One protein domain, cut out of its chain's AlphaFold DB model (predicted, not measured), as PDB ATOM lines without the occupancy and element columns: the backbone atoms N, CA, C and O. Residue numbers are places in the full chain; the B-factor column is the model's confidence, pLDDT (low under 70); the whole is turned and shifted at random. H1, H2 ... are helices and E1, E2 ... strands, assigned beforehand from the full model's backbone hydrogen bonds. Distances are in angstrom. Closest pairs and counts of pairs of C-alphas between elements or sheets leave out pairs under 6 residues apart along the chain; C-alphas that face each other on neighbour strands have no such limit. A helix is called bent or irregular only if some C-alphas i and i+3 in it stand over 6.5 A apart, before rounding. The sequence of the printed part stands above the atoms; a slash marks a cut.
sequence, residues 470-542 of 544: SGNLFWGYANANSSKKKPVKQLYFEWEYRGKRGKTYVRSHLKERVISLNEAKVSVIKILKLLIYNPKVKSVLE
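AT A GLANCE: This is residues 470 to 542 of the 544 residues of the protein "C-5 cytosine-specific DNA methylase" of Calothrix parasitica NIES-267 (UniProt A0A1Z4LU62). A three-stranded sheet has three helices over one face, H1, H2 and H3, while its other face is bare. The hairpin of E1 and E2 reaches out past the helices, and its loop, with Ser 483 near the tip, makes one end of the longest axis. The printed part has 73 residues, with three named strands and then three named helices along the chain: E1, E2, E3, H1, H2, H3. The sheet, in the order E1, E2, E3, is antiparallel, and the class is mixed, helices and strands. The whole is compact, with a radius of gyration of the C-alphas of 12.4 A, yet only just elongated, spanning 36 by 24 by 18 A.

IN THESE COORDINATES: Begin with the inner strand E2, residues 488 to 497, which runs 26.9 A from C-alpha 488 at (2.039, 29.529, 39.258) to C-alpha 497 at (0.564, 55.655, 45.411). Beside it find E1, residues 470 to 478, 22.2 A long, which bends by 70 degrees at residue 475. On the other side of E2 is E3, residues 500 to 505, 16.6 A long. Then look for H1, residues 508 to 519, 17.4 A long; it is irregular, with C-alphas 509 and 512 7.4 A apart. H2, residues 524 to 530, measures 10.3 A, and H3, residues 535 to 540, measures 8.6 A and ends at C-alpha 540 at (3.488, 52.711, 51.893).

HOW THE PARTS SIT: The strands form a meander, each the antiparallel neighbour of the one before. Between E1 and E2, a hairpin at 156 degrees, find N 474 and O 492 within hydrogen-bond range at 2.9 A. Between E2 and E3, a hairpin at 158 degrees, find N 493 and O 504 at 2.8 A. The three helices lie on the same face of the sheet, in two layers, helices on one face of a sheet. H1 is over E1 and E2 at a height over the sheet of 9.3 A, and its closest C-alphas to E1 are those of Asn 518 and Asn 472, 6.9 A apart. H2 is over E2 at a height of 8.9 A, with the C-alphas of Val 524 and Trp 495 closest, 7.4 A apart. H3 is over E3 at a height of 9.3 A, with the C-alphas of Val 540 and Lys 500 closest, 7.5 A apart. H1 and H2 touch as a helical hairpin, at a shallow tilt of 16 degrees, opposite ways, their closest C-alphas being Val 514 and Ile 527 at 6.3 A. H2 and H3 are close but not clearly touching, with the C-alphas of Leu 528 and Val 537 closest at 6.5 A, while H1 and H3 are apart. The O i to N i+4 pairs within hydrogen-bond range are 6 of 8 in H1, 2 of 3 in H2 and 1 of 2 in H3.

THE WHOLE: The C-alphas farthest apart, those of Ser 483 and Ala 520, are 38.0 A apart. The printed part has no cut and no long link. The mean pLDDT of the printed part is 85.1; look for values under 70 at residue 478 and residues 480 to 486.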
ATOM      1  N   SER A 470      -2.639  55.533  41.142       83.81
ATOM      2  CA  SER A 470      -3.085  54.743  39.983       83.81
ATOM      3  C   SER A 470      -2.922  53.236  40.236       83.81
ATOM      4  O   SER A 470      -2.143  52.815  41.092       83.81
ATOM      5  N   GLY A 471      -3.692  52.391  39.549       87.25
ATOM      6  CA  GLY A 471      -3.520  50.942  39.662       87.25
ATOM      7  C   GLY A 471      -4.442  50.125  38.766       87.25
ATOM      8  O   GLY A 471      -5.490  50.617  38.339       87.25
ATOM      9  N   ASN A 472      -4.025  48.892  38.468       89.00
ATOM     10  CA  ASN A 472      -4.772  47.946  37.640       89.00
ATOM     11  C   ASN A 472      -4.426  46.479  37.969       89.00
ATOM     12  O   ASN A 472      -3.384  46.175  38.556       89.00
ATOM     13  N   LEU A 473      -5.317  45.562  37.588       90.50
ATOM     14  CA  LEU A 473      -5.156  44.122  37.773       90.50
ATOM     15  C   LEU A 473      -4.609  43.440  36.527       90.50
ATOM     16  O   LEU A 473      -5.061  43.680  35.412       90.50
ATOM     17  N   PHE A 474      -3.699  42.500  36.757       89.50
ATOM     18  CA  PHE A 474      -3.088  41.698  35.711       89.50
ATOM     19  C   PHE A 474      -2.907  40.253  36.171       89.50
ATOM     20  O   PHE A 474      -2.793  39.949  37.360       89.50
ATOM     21  N   TRP A 475      -2.835  39.346  35.204       86.00
ATOM     22  CA  TRP A 475      -2.417  37.970  35.443       86.00
ATOM     23  C   TRP A 475      -0.920  37.841  35.175       86.00
ATOM     24  O   TRP A 475      -0.455  38.180  34.092       86.00
ATOM     25  N   GLY A 476      -0.173  37.315  36.143       84.12
ATOM     26  CA  GLY A 476       1.261  37.043  36.015       84.12
ATOM     27  C   GLY A 476       1.611  35.639  36.478       84.12
ATOM     28  O   GLY A 476       0.749  34.900  36.950       84.12
ATOM     29  N   TYR A 477       2.882  35.266  36.363       78.94
ATOM     30  CA  TYR A 477       3.395  34.007  36.897       78.94
ATOM     31  C   TYR A 477       4.257  34.288  38.126       78.94
ATOM     32  O   TYR A 477       5.363  34.817  38.023       78.94
ATOM     33  N   ALA A 478       3.755  33.918  39.302       69.00
ATOM     34  CA  ALA A 478       4.563  33.873  40.510       69.00
ATOM     35  C   ALA A 478       5.594  32.739  40.385       69.00
ATOM     36  O   ALA A 478       5.303  31.700  39.794       69.00
ATOM     37  N   ASN A 479       6.788  32.920  40.953       72.00
ATOM     38  CA  ASN A 479       7.908  31.968  40.873       72.00
ATOM     39  C   ASN A 479       8.448  31.702  39.453       72.00
ATOM     40  O   ASN A 479       9.124  30.699  39.260       72.00
ATOM     41  N   ALA A 480       8.202  32.588  38.477       61.25
ATOM     42  CA  ALA A 480       8.722  32.442  37.108       61.25
ATOM     43  C   ALA A 480      10.244  32.223  37.040       61.25
ATOM     44  O   ALA A 480      10.712  31.482  36.186       61.25
ATOM     45  N   ASN A 481      10.987  32.789  37.997       62.91
ATOM     46  CA  ASN A 481      12.447  32.703  38.059       62.91
ATOM     47  C   ASN A 481      12.949  31.708  39.125       62.91
ATOM     48  O   ASN A 481      14.129  31.709  39.462       62.91
ATOM     49  N   SER A 482      12.067  30.898  39.727       60.72
ATOM     50  CA  SER A 482      12.467  29.941  40.765       60.72
ATOM     51  C   SER A 482      12.879  28.609  40.146       60.72
ATOM     52  O   SER A 482      12.062  27.928  39.535       60.72
ATOM     53  N   SER A 483      14.112  28.171  40.401       58.56
ATOM     54  CA  SER A 483      14.572  26.821  40.044       58.56
ATOM     55  C   SER A 483      13.943  25.714  40.906       58.56
ATOM     56  O   SER A 483      13.992  24.545  40.541       58.56
ATOM     57  N   LYS A 484      13.335  26.070  42.049       63.78
ATOM     58  CA  LYS A 484      12.798  25.123  43.047       63.78
ATOM     59  C   LYS A 484      11.278  24.951  42.994       63.78
ATOM     60  O   LYS A 484      10.758  23.973  43.524       63.78
ATOM     61  N   LYS A 485      10.540  25.905  42.418       67.44
ATOM     62  CA  LYS A 485       9.069  25.898  42.405       67.44
ATOM     63  C   LYS A 485       8.555  26.204  41.010       67.44
ATOM     64  O   LYS A 485       8.973  27.178  40.399       67.44
ATOM     65  N   LYS A 486       7.603  25.395  40.537       69.56
ATOM     66  CA  LYS A 486       6.963  25.627  39.238       69.56
ATOM     67  C   LYS A 486       6.267  26.998  39.223       69.56
ATOM     68  O   LYS A 486       5.660  27.363  40.237       69.56
ATOM     69  N   PRO A 487       6.316  27.730  38.096       76.25
ATOM     70  CA  PRO A 487       5.602  28.987  37.954       76.25
ATOM     71  C   PRO A 487       4.100  28.774  38.130       76.25
ATOM     72  O   PRO A 487       3.504  27.902  37.495       76.25
ATOM     73  N   VAL A 488       3.481  29.577  38.991       76.75
ATOM     74  CA  VAL A 488       2.039  29.529  39.258       76.75
ATOM     75  C   VAL A 488       1.408  30.797  38.714       76.75
ATOM     76  O   VAL A 488       1.781  31.900  39.113       76.75
ATOM     77  N   LYS A 489       0.433  30.649  37.813       82.88
ATOM     78  CA  LYS A 489      -0.338  31.789  37.313       82.88
ATOM     79  C   LYS A 489      -1.155  32.382  38.462       82.88
ATOM     80  O   LYS A 489      -2.001  31.704  39.044       82.88
ATOM     81  N   GLN A 490      -0.902  33.640  38.792       86.44
ATOM     82  CA  GLN A 490      -1.525  34.337  39.907       86.44
ATOM     83  C   GLN A 490      -1.898  35.767  39.510       86.44
ATOM     84  O   GLN A 490      -1.183  36.443  38.771       86.44
ATOM     85  N   LEU A 491      -3.045  36.215  40.015       91.75
ATOM     86  CA  LEU A 491      -3.517  37.583  39.865       91.75
ATOM     87  C   LEU A 491      -2.636  38.515  40.703       91.75
ATOM     88  O   LEU A 491      -2.387  38.233  41.878       91.75
ATOM     89  N   TYR A 492      -2.186  39.623  40.130       93.06
ATOM     90  CA  TYR A 492      -1.491  40.676  40.858       93.06
ATOM     91  C   TYR A 492      -2.099  42.040  40.560       93.06
ATOM     92  O   TYR A 492      -2.640  42.284  39.484       93.06
ATOM     93  N   PHE A 493      -2.000  42.923  41.545       93.75
ATOM     94  CA  PHE A 493      -2.374  44.321  41.433       93.75
ATOM     95  C   PHE A 493      -1.106  45.155  41.277       93.75
ATOM     96  O   PHE A 493      -0.216  45.101  42.131       93.75
ATOM     97  N   GLU A 494      -1.000  45.876  40.168       93.44
ATOM     98  CA  GLU A 494       0.028  46.888  39.945       93.44
ATOM     99  C   GLU A 494      -0.505  48.231  40.422       93.44
ATOM    100  O   GLU A 494      -1.637  48.597  40.108       93.44
ATOM    101  N   TRP A 495       0.282  48.933  41.226       92.81
ATOM    102  CA  TRP A 495      -0.159  50.129  41.924       92.81
ATOM    103  C   TRP A 495       0.931  51.189  41.992       92.81
ATOM    104  O   TRP A 495       2.121  50.892  42.104       92.81
ATOM    105  N   GLU A 496       0.484  52.435  41.977       90.44
ATOM    106  CA  GLU A 496       1.248  53.642  42.236       90.44
ATOM    107  C   GLU A 496       0.493  54.480  43.265       90.44
ATOM    108  O   GLU A 496      -0.688  54.775  43.090       90.44
ATOM    109  N   TYR A 497       1.160  54.856  44.348       88.69
ATOM    110  CA  TYR A 497       0.564  55.655  45.411       88.69
ATOM    111  C   TYR A 497       1.650  56.471  46.113       88.69
ATOM    112  O   TYR A 497       2.711  55.926  46.430       88.69
ATOM    113  N   ARG A 498       1.416  57.777  46.314       85.00
ATOM    114  CA  ARG A 498       2.400  58.726  46.886       85.00
ATOM    115  C   ARG A 498       3.795  58.635  46.232       85.00
ATOM    116  O   ARG A 498       4.813  58.542  46.912       85.00
ATOM    117  N   GLY A 499       3.845  58.565  44.898       82.62
ATOM    118  CA  GLY A 499       5.094  58.471  44.123       82.62
ATOM    119  C   GLY A 499       5.819  57.118  44.194       82.62
ATOM    120  O   GLY A 499       6.844  56.935  43.539       82.62
ATOM    121  N   LYS A 500       5.303  56.139  44.948       86.06
ATOM    122  CA  LYS A 500       5.868  54.787  45.041       86.06
ATOM    123  C   LYS A 500       5.088  53.819  44.164       86.06
ATOM    124  O   LYS A 500       3.860  53.810  44.187       86.06
ATOM    125  N   ARG A 501       5.808  52.963  43.430       90.44
ATOM    126  CA  ARG A 501       5.236  51.940  42.539       90.44
ATOM    127  C   ARG A 501       5.523  50.524  43.026       90.44
ATOM    128  O   ARG A 501       6.597  50.229  43.570       90.44
ATOM    129  N   GLY A 502       4.582  49.616  42.799       89.31
ATOM    130  CA  GLY A 502       4.711  48.221  43.194       89.31
ATOM    131  C   GLY A 502       3.771  47.278  42.457       89.31
ATOM    132  O   GLY A 502       2.769  47.674  41.876       89.31
ATOM    133  N   LYS A 503       4.113  45.990  42.515       92.19
ATOM    134  CA  LYS A 503       3.255  44.883  42.091       92.19
ATOM    135  C   LYS A 503       3.036  43.982  43.295       92.19
ATOM    136  O   LYS A 503       4.002  43.575  43.940       92.19
ATOM    137  N   THR A 504       1.781  43.676  43.602       92.06
ATOM    138  CA  THR A 504       1.414  42.818  44.731       92.06
ATOM    139  C   THR A 504       0.512  41.695  44.258       92.06
ATOM    140  O   THR A 504      -0.604  41.933  43.806       92.06
ATOM    141  N   TYR A 505       0.980  40.456  44.391       92.69
ATOM    142  CA  TYR A 505       0.168  39.276  44.109       92.69
ATOM    143  C   TYR A 505      -0.982  39.160  45.109       92.69
ATOM    144  O   TYR A 505      -0.764  39.213  46.322       92.69
ATOM    145  N   VAL A 506      -2.198  38.988  44.596       90.50
ATOM    146  CA  VAL A 506      -3.438  38.919  45.374       90.50
ATOM    147  C   VAL A 506      -3.599  37.508  45.946       90.50
ATOM    148  O   VAL A 506      -3.504  36.512  45.216       90.50
ATOM    149  N   ARG A 507      -3.819  37.398  47.262       88.25
ATOM    150  CA  ARG A 507      -4.119  36.118  47.931       88.25
ATOM    151  C   ARG A 507      -5.485  35.589  47.496       88.25
ATOM    152  O   ARG A 507      -6.391  36.365  47.220       88.25
ATOM    153  N   SER A 508      -5.641  34.265  47.471       82.94
ATOM    154  CA  SER A 508      -6.834  33.585  46.943       82.94
ATOM    155  C   SER A 508      -8.154  34.101  47.520       82.94
ATOM    156  O   SER A 508      -9.048  34.414  46.743       82.94
ATOM    157  N   HIS A 509      -8.238  34.276  48.844       85.94
ATOM    158  CA  HIS A 509      -9.449  34.744  49.534       85.94
ATOM    159  C   HIS A 509      -9.783  36.226  49.291       85.94
ATOM    160  O   HIS A 509     -10.890  36.659  49.579       85.94
ATOM    161  N   LEU A 510      -8.850  37.019  48.747       90.88
ATOM    162  CA  LEU A 510      -9.071  38.437  48.435       90.88
ATOM    163  C   LEU A 510      -9.352  38.678  46.952       90.88
ATOM    164  O   LEU A 510      -9.624  39.814  46.573       90.88
ATOM    165  N   LYS A 511      -9.271  37.646  46.099       89.69
ATOM    166  CA  LYS A 511      -9.380  37.796  44.641       89.69
ATOM    167  C   LYS A 511     -10.693  38.448  44.233       89.69
ATOM    168  O   LYS A 511     -10.656  39.479  43.574       89.69
ATOM    169  N   GLU A 512     -11.822  37.889  44.656       86.56
ATOM    170  CA  GLU A 512     -13.149  38.399  44.290       86.56
ATOM    171  C   GLU A 512     -13.346  39.836  44.772       86.56
ATOM    172  O   GLU A 512     -13.793  40.697  44.016       86.56
ATOM    173  N   ARG A 513     -12.915  40.133  46.004       89.81
ATOM    174  CA  ARG A 513     -13.039  41.478  46.567       89.81
ATOM    175  C   ARG A 513     -12.164  42.491  45.836       89.81
ATOM    176  O   ARG A 513     -12.630  43.583  45.535       89.81
ATOM    177  N   VAL A 514     -10.916  42.146  45.530       88.88
ATOM    178  CA  VAL A 514      -9.996  43.032  44.806       88.88
ATOM    179  C   VAL A 514     -10.436  43.219  43.351       88.88
ATOM    180  O   VAL A 514     -10.351  44.341  42.863       88.88
ATOM    181  N   ILE A 515     -10.951  42.178  42.681       88.44
ATOM    182  CA  ILE A 515     -11.537  42.274  41.331       88.44
ATOM    183  C   ILE A 515     -12.743  43.209  41.347       88.44
ATOM    184  O   ILE A 515     -12.740  44.195  40.618       88.44
ATOM    185  N   SER A 516     -13.702  42.977  42.243       88.31
ATOM    186  CA  SER A 516     -14.898  43.814  42.371       88.31
ATOM    187  C   SER A 516     -14.543  45.276  42.668       88.31
ATOM    188  O   SER A 516     -15.052  46.187  42.020       88.31
ATOM    189  N   LEU A 517     -13.595  45.532  43.580       88.31
ATOM    190  CA  LEU A 517     -13.106  46.889  43.846       88.31
ATOM    191  C   LEU A 517     -12.325  47.478  42.663       88.31
ATOM    192  O   LEU A 517     -12.302  48.703  42.503       88.31
ATOM    193  N   ASN A 518     -11.657  46.646  41.854       87.19
ATOM    194  CA  ASN A 518     -10.969  47.070  40.638       87.19
ATOM    195  C   ASN A 518     -11.972  47.528  39.563       87.19
ATOM    196  O   ASN A 518     -11.866  48.642  39.042       87.19
ATOM    197  N   GLU A 519     -12.974  46.694  39.300       84.56
ATOM    198  CA  GLU A 519     -14.064  46.917  38.344       84.56
ATOM    199  C   GLU A 519     -14.925  48.120  38.732       84.56
ATOM    200  O   GLU A 519     -15.180  48.988  37.902       84.56
ATOM    201  N   ALA A 520     -15.252  48.256  40.019       83.88
ATOM    202  CA  ALA A 520     -15.985  49.401  40.559       83.88
ATOM    203  C   ALA A 520     -15.153  50.702  40.615       83.88
ATOM    204  O   ALA A 520     -15.604  51.699  41.174       83.88
ATOM    205  N   LYS A 521     -13.925  50.707  40.075       83.25
ATOM    206  CA  LYS A 521     -13.033  51.881  39.992       83.25
ATOM    207  C   LYS A 521     -12.824  52.625  41.329       83.25
ATOM    208  O   LYS A 521     -12.574  53.826  41.337       83.25
ATOM    209  N   VAL A 522     -12.863  51.904  42.454       83.69
ATOM    210  CA  VAL A 522     -12.742  52.438  43.829       83.69
ATOM    211  C   VAL A 522     -11.361  53.086  44.080       83.69
ATOM    212  O   VAL A 522     -10.435  52.866  43.322       83.69
ATOM    213  N   SER A 523     -11.131  53.894  45.119       85.94
ATOM    214  CA  SER A 523      -9.788  54.472  45.351       85.94
ATOM    215  C   SER A 523      -8.686  53.406  45.533       85.94
ATOM    216  O   SER A 523      -8.917  52.341  46.113       85.94
ATOM    217  N   VAL A 524      -7.465  53.693  45.057       88.38
ATOM    218  CA  VAL A 524      -6.308  52.774  45.164       88.38
ATOM    219  C   VAL A 524      -6.017  52.418  46.626       88.38
ATOM    220  O   VAL A 524      -5.807  51.247  46.929       88.38
ATOM    221  N   ILE A 525      -6.134  53.381  47.549       88.94
ATOM    222  CA  ILE A 525      -6.008  53.167  49.004       88.94
ATOM    223  C   ILE A 525      -6.901  52.027  49.499       88.94
ATOM    224  O   ILE A 525      -6.443  51.183  50.265       88.94
ATOM    225  N   LYS A 526      -8.174  51.979  49.081       89.19
ATOM    226  CA  LYS A 526      -9.114  50.940  49.537       89.19
ATOM    227  C   LYS A 526      -8.678  49.546  49.087       89.19
ATOM    228  O   LYS A 526      -8.864  48.594  49.835       89.19
ATOM    229  N   ILE A 527      -8.061  49.430  47.909       90.94
ATOM    230  CA  ILE A 527      -7.476  48.167  47.448       90.94
ATOM    231  C   ILE A 527      -6.184  47.860  48.214       90.94
ATOM    232  O   ILE A 527      -6.018  46.742  48.691       90.94
ATOM    233  N   LEU A 528      -5.295  48.841  48.404       91.62
ATOM    234  CA  LEU A 528      -4.040  48.648  49.141       91.62
ATOM    235  C   LEU A 528      -4.270  48.229  50.599       91.62
ATOM    236  O   LEU A 528      -3.526  47.391  51.101       91.62
ATOM    237  N   LYS A 529      -5.332  48.715  51.251       92.50
ATOM    238  CA  LYS A 529      -5.726  48.281  52.603       92.50
ATOM    239  C   LYS A 529      -6.022  46.779  52.692       92.50
ATOM    240  O   LYS A 529      -5.771  46.181  53.729       92.50
ATOM    241  N   LEU A 530      -6.487  46.148  51.611       92.06
ATOM    242  CA  LEU A 530      -6.662  44.690  51.560       92.06
ATOM    243  C   LEU A 530      -5.338  43.946  51.332       92.06
ATOM    244  O   LEU A 530      -5.233  42.755  51.606       92.06
ATOM    245  N   LEU A 531      -4.317  44.633  50.823       93.56
ATOM    246  CA  LEU A 531      -3.038  44.051  50.420       93.56
ATOM    247  C   LEU A 531      -1.910  44.305  51.439       93.56
ATOM    248  O   LEU A 531      -0.741  44.084  51.119       93.56
ATOM    249  N   ILE A 532      -2.244  44.713  52.671       92.38
ATOM    250  CA  ILE A 532      -1.292  45.041  53.755       92.38
ATOM    251  C   ILE A 532      -0.427  43.866  54.218       92.38
ATOM    252  O   ILE A 532       0.596  44.066  54.862       92.38
ATOM    253  N   TYR A 533      -0.787  42.630  53.862       88.75
ATOM    254  CA  TYR A 533       0.076  41.474  54.104       88.75
ATOM    255  C   TYR A 533       1.378  41.530  53.292       88.75
ATOM    256  O   TYR A 533       2.303  40.773  53.580       88.75
ATOM    257  N   ASN A 534       1.449  42.360  52.243       88.88
ATOM    258  CA  ASN A 534       2.696  42.654  51.554       88.88
ATOM    259  C   ASN A 534       3.427  43.769  52.324       88.88
ATOM    260  O   ASN A 534       2.914  44.891  52.361       88.88
ATOM    261  N   PRO A 535       4.635  43.520  52.865       87.50
ATOM    262  CA  PRO A 535       5.389  44.520  53.621       87.50
ATOM    263  C   PRO A 535       5.615  45.832  52.858       87.50
ATOM    264  O   PRO A 535       5.580  46.901  53.458       87.50
ATOM    265  N   LYS A 536       5.773  45.775  51.525       87.50
ATOM    266  CA  LYS A 536       5.924  46.968  50.674       87.50
ATOM    267  C   LYS A 536       4.638  47.792  50.583       87.50
ATOM    268  O   LYS A 536       4.703  48.998  50.404       87.50
ATOM    269  N   VAL A 537       3.471  47.158  50.678       89.62
ATOM    270  CA  VAL A 537       2.185  47.872  50.741       89.62
ATOM    271  C   VAL A 537       1.979  48.441  52.142       89.62
ATOM    272  O   VAL A 537       1.597  49.599  52.276       89.62
ATOM    273  N   LYS A 538       2.287  47.649  53.178       88.94
ATOM    274  CA  LYS A 538       2.190  48.052  54.585       88.94
ATOM    275  C   LYS A 538       3.016  49.315  54.872       88.94
ATOM    276  O   LYS A 538       2.480  50.276  55.413       88.94
ATOM    277  N   SER A 539       4.266  49.355  54.403       87.25
ATOM    278  CA  SER A 539       5.160  50.510  54.573       87.25
ATOM    279  C   SER A 539       4.712  51.757  53.812       87.25
ATOM    280  O   SER A 539       4.974  52.875  54.242       87.25
ATOM    281  N   VAL A 540       4.026  51.592  52.679       87.00
ATOM    282  CA  VAL A 540       3.488  52.711  51.893       87.00
ATOM    283  C   VAL A 540       2.220  53.304  52.505       87.00
ATOM    284  O   VAL A 540       1.926  54.475  52.278       87.00
ATOM    285  N   LEU A 541       1.493  52.521  53.299       85.88
ATOM    286  CA  LEU A 541       0.323  52.982  54.043       85.88
ATOM    287  C   LEU A 541       0.661  53.516  55.444       85.88
ATOM    288  O   LEU A 541      -0.268  53.879  56.156       85.88
ATOM    289  N   GLU A 542       1.946  53.565  55.827       83.19
ATOM    290  CA  GLU A 542       2.415  54.060  57.140       83.19
ATOM    291  C   GLU A 542       1.785  53.313  58.335       83.19
ATOM    292  O   GLU A 542       1.661  53.842  59.435       83.19
TER     293      GLU A 542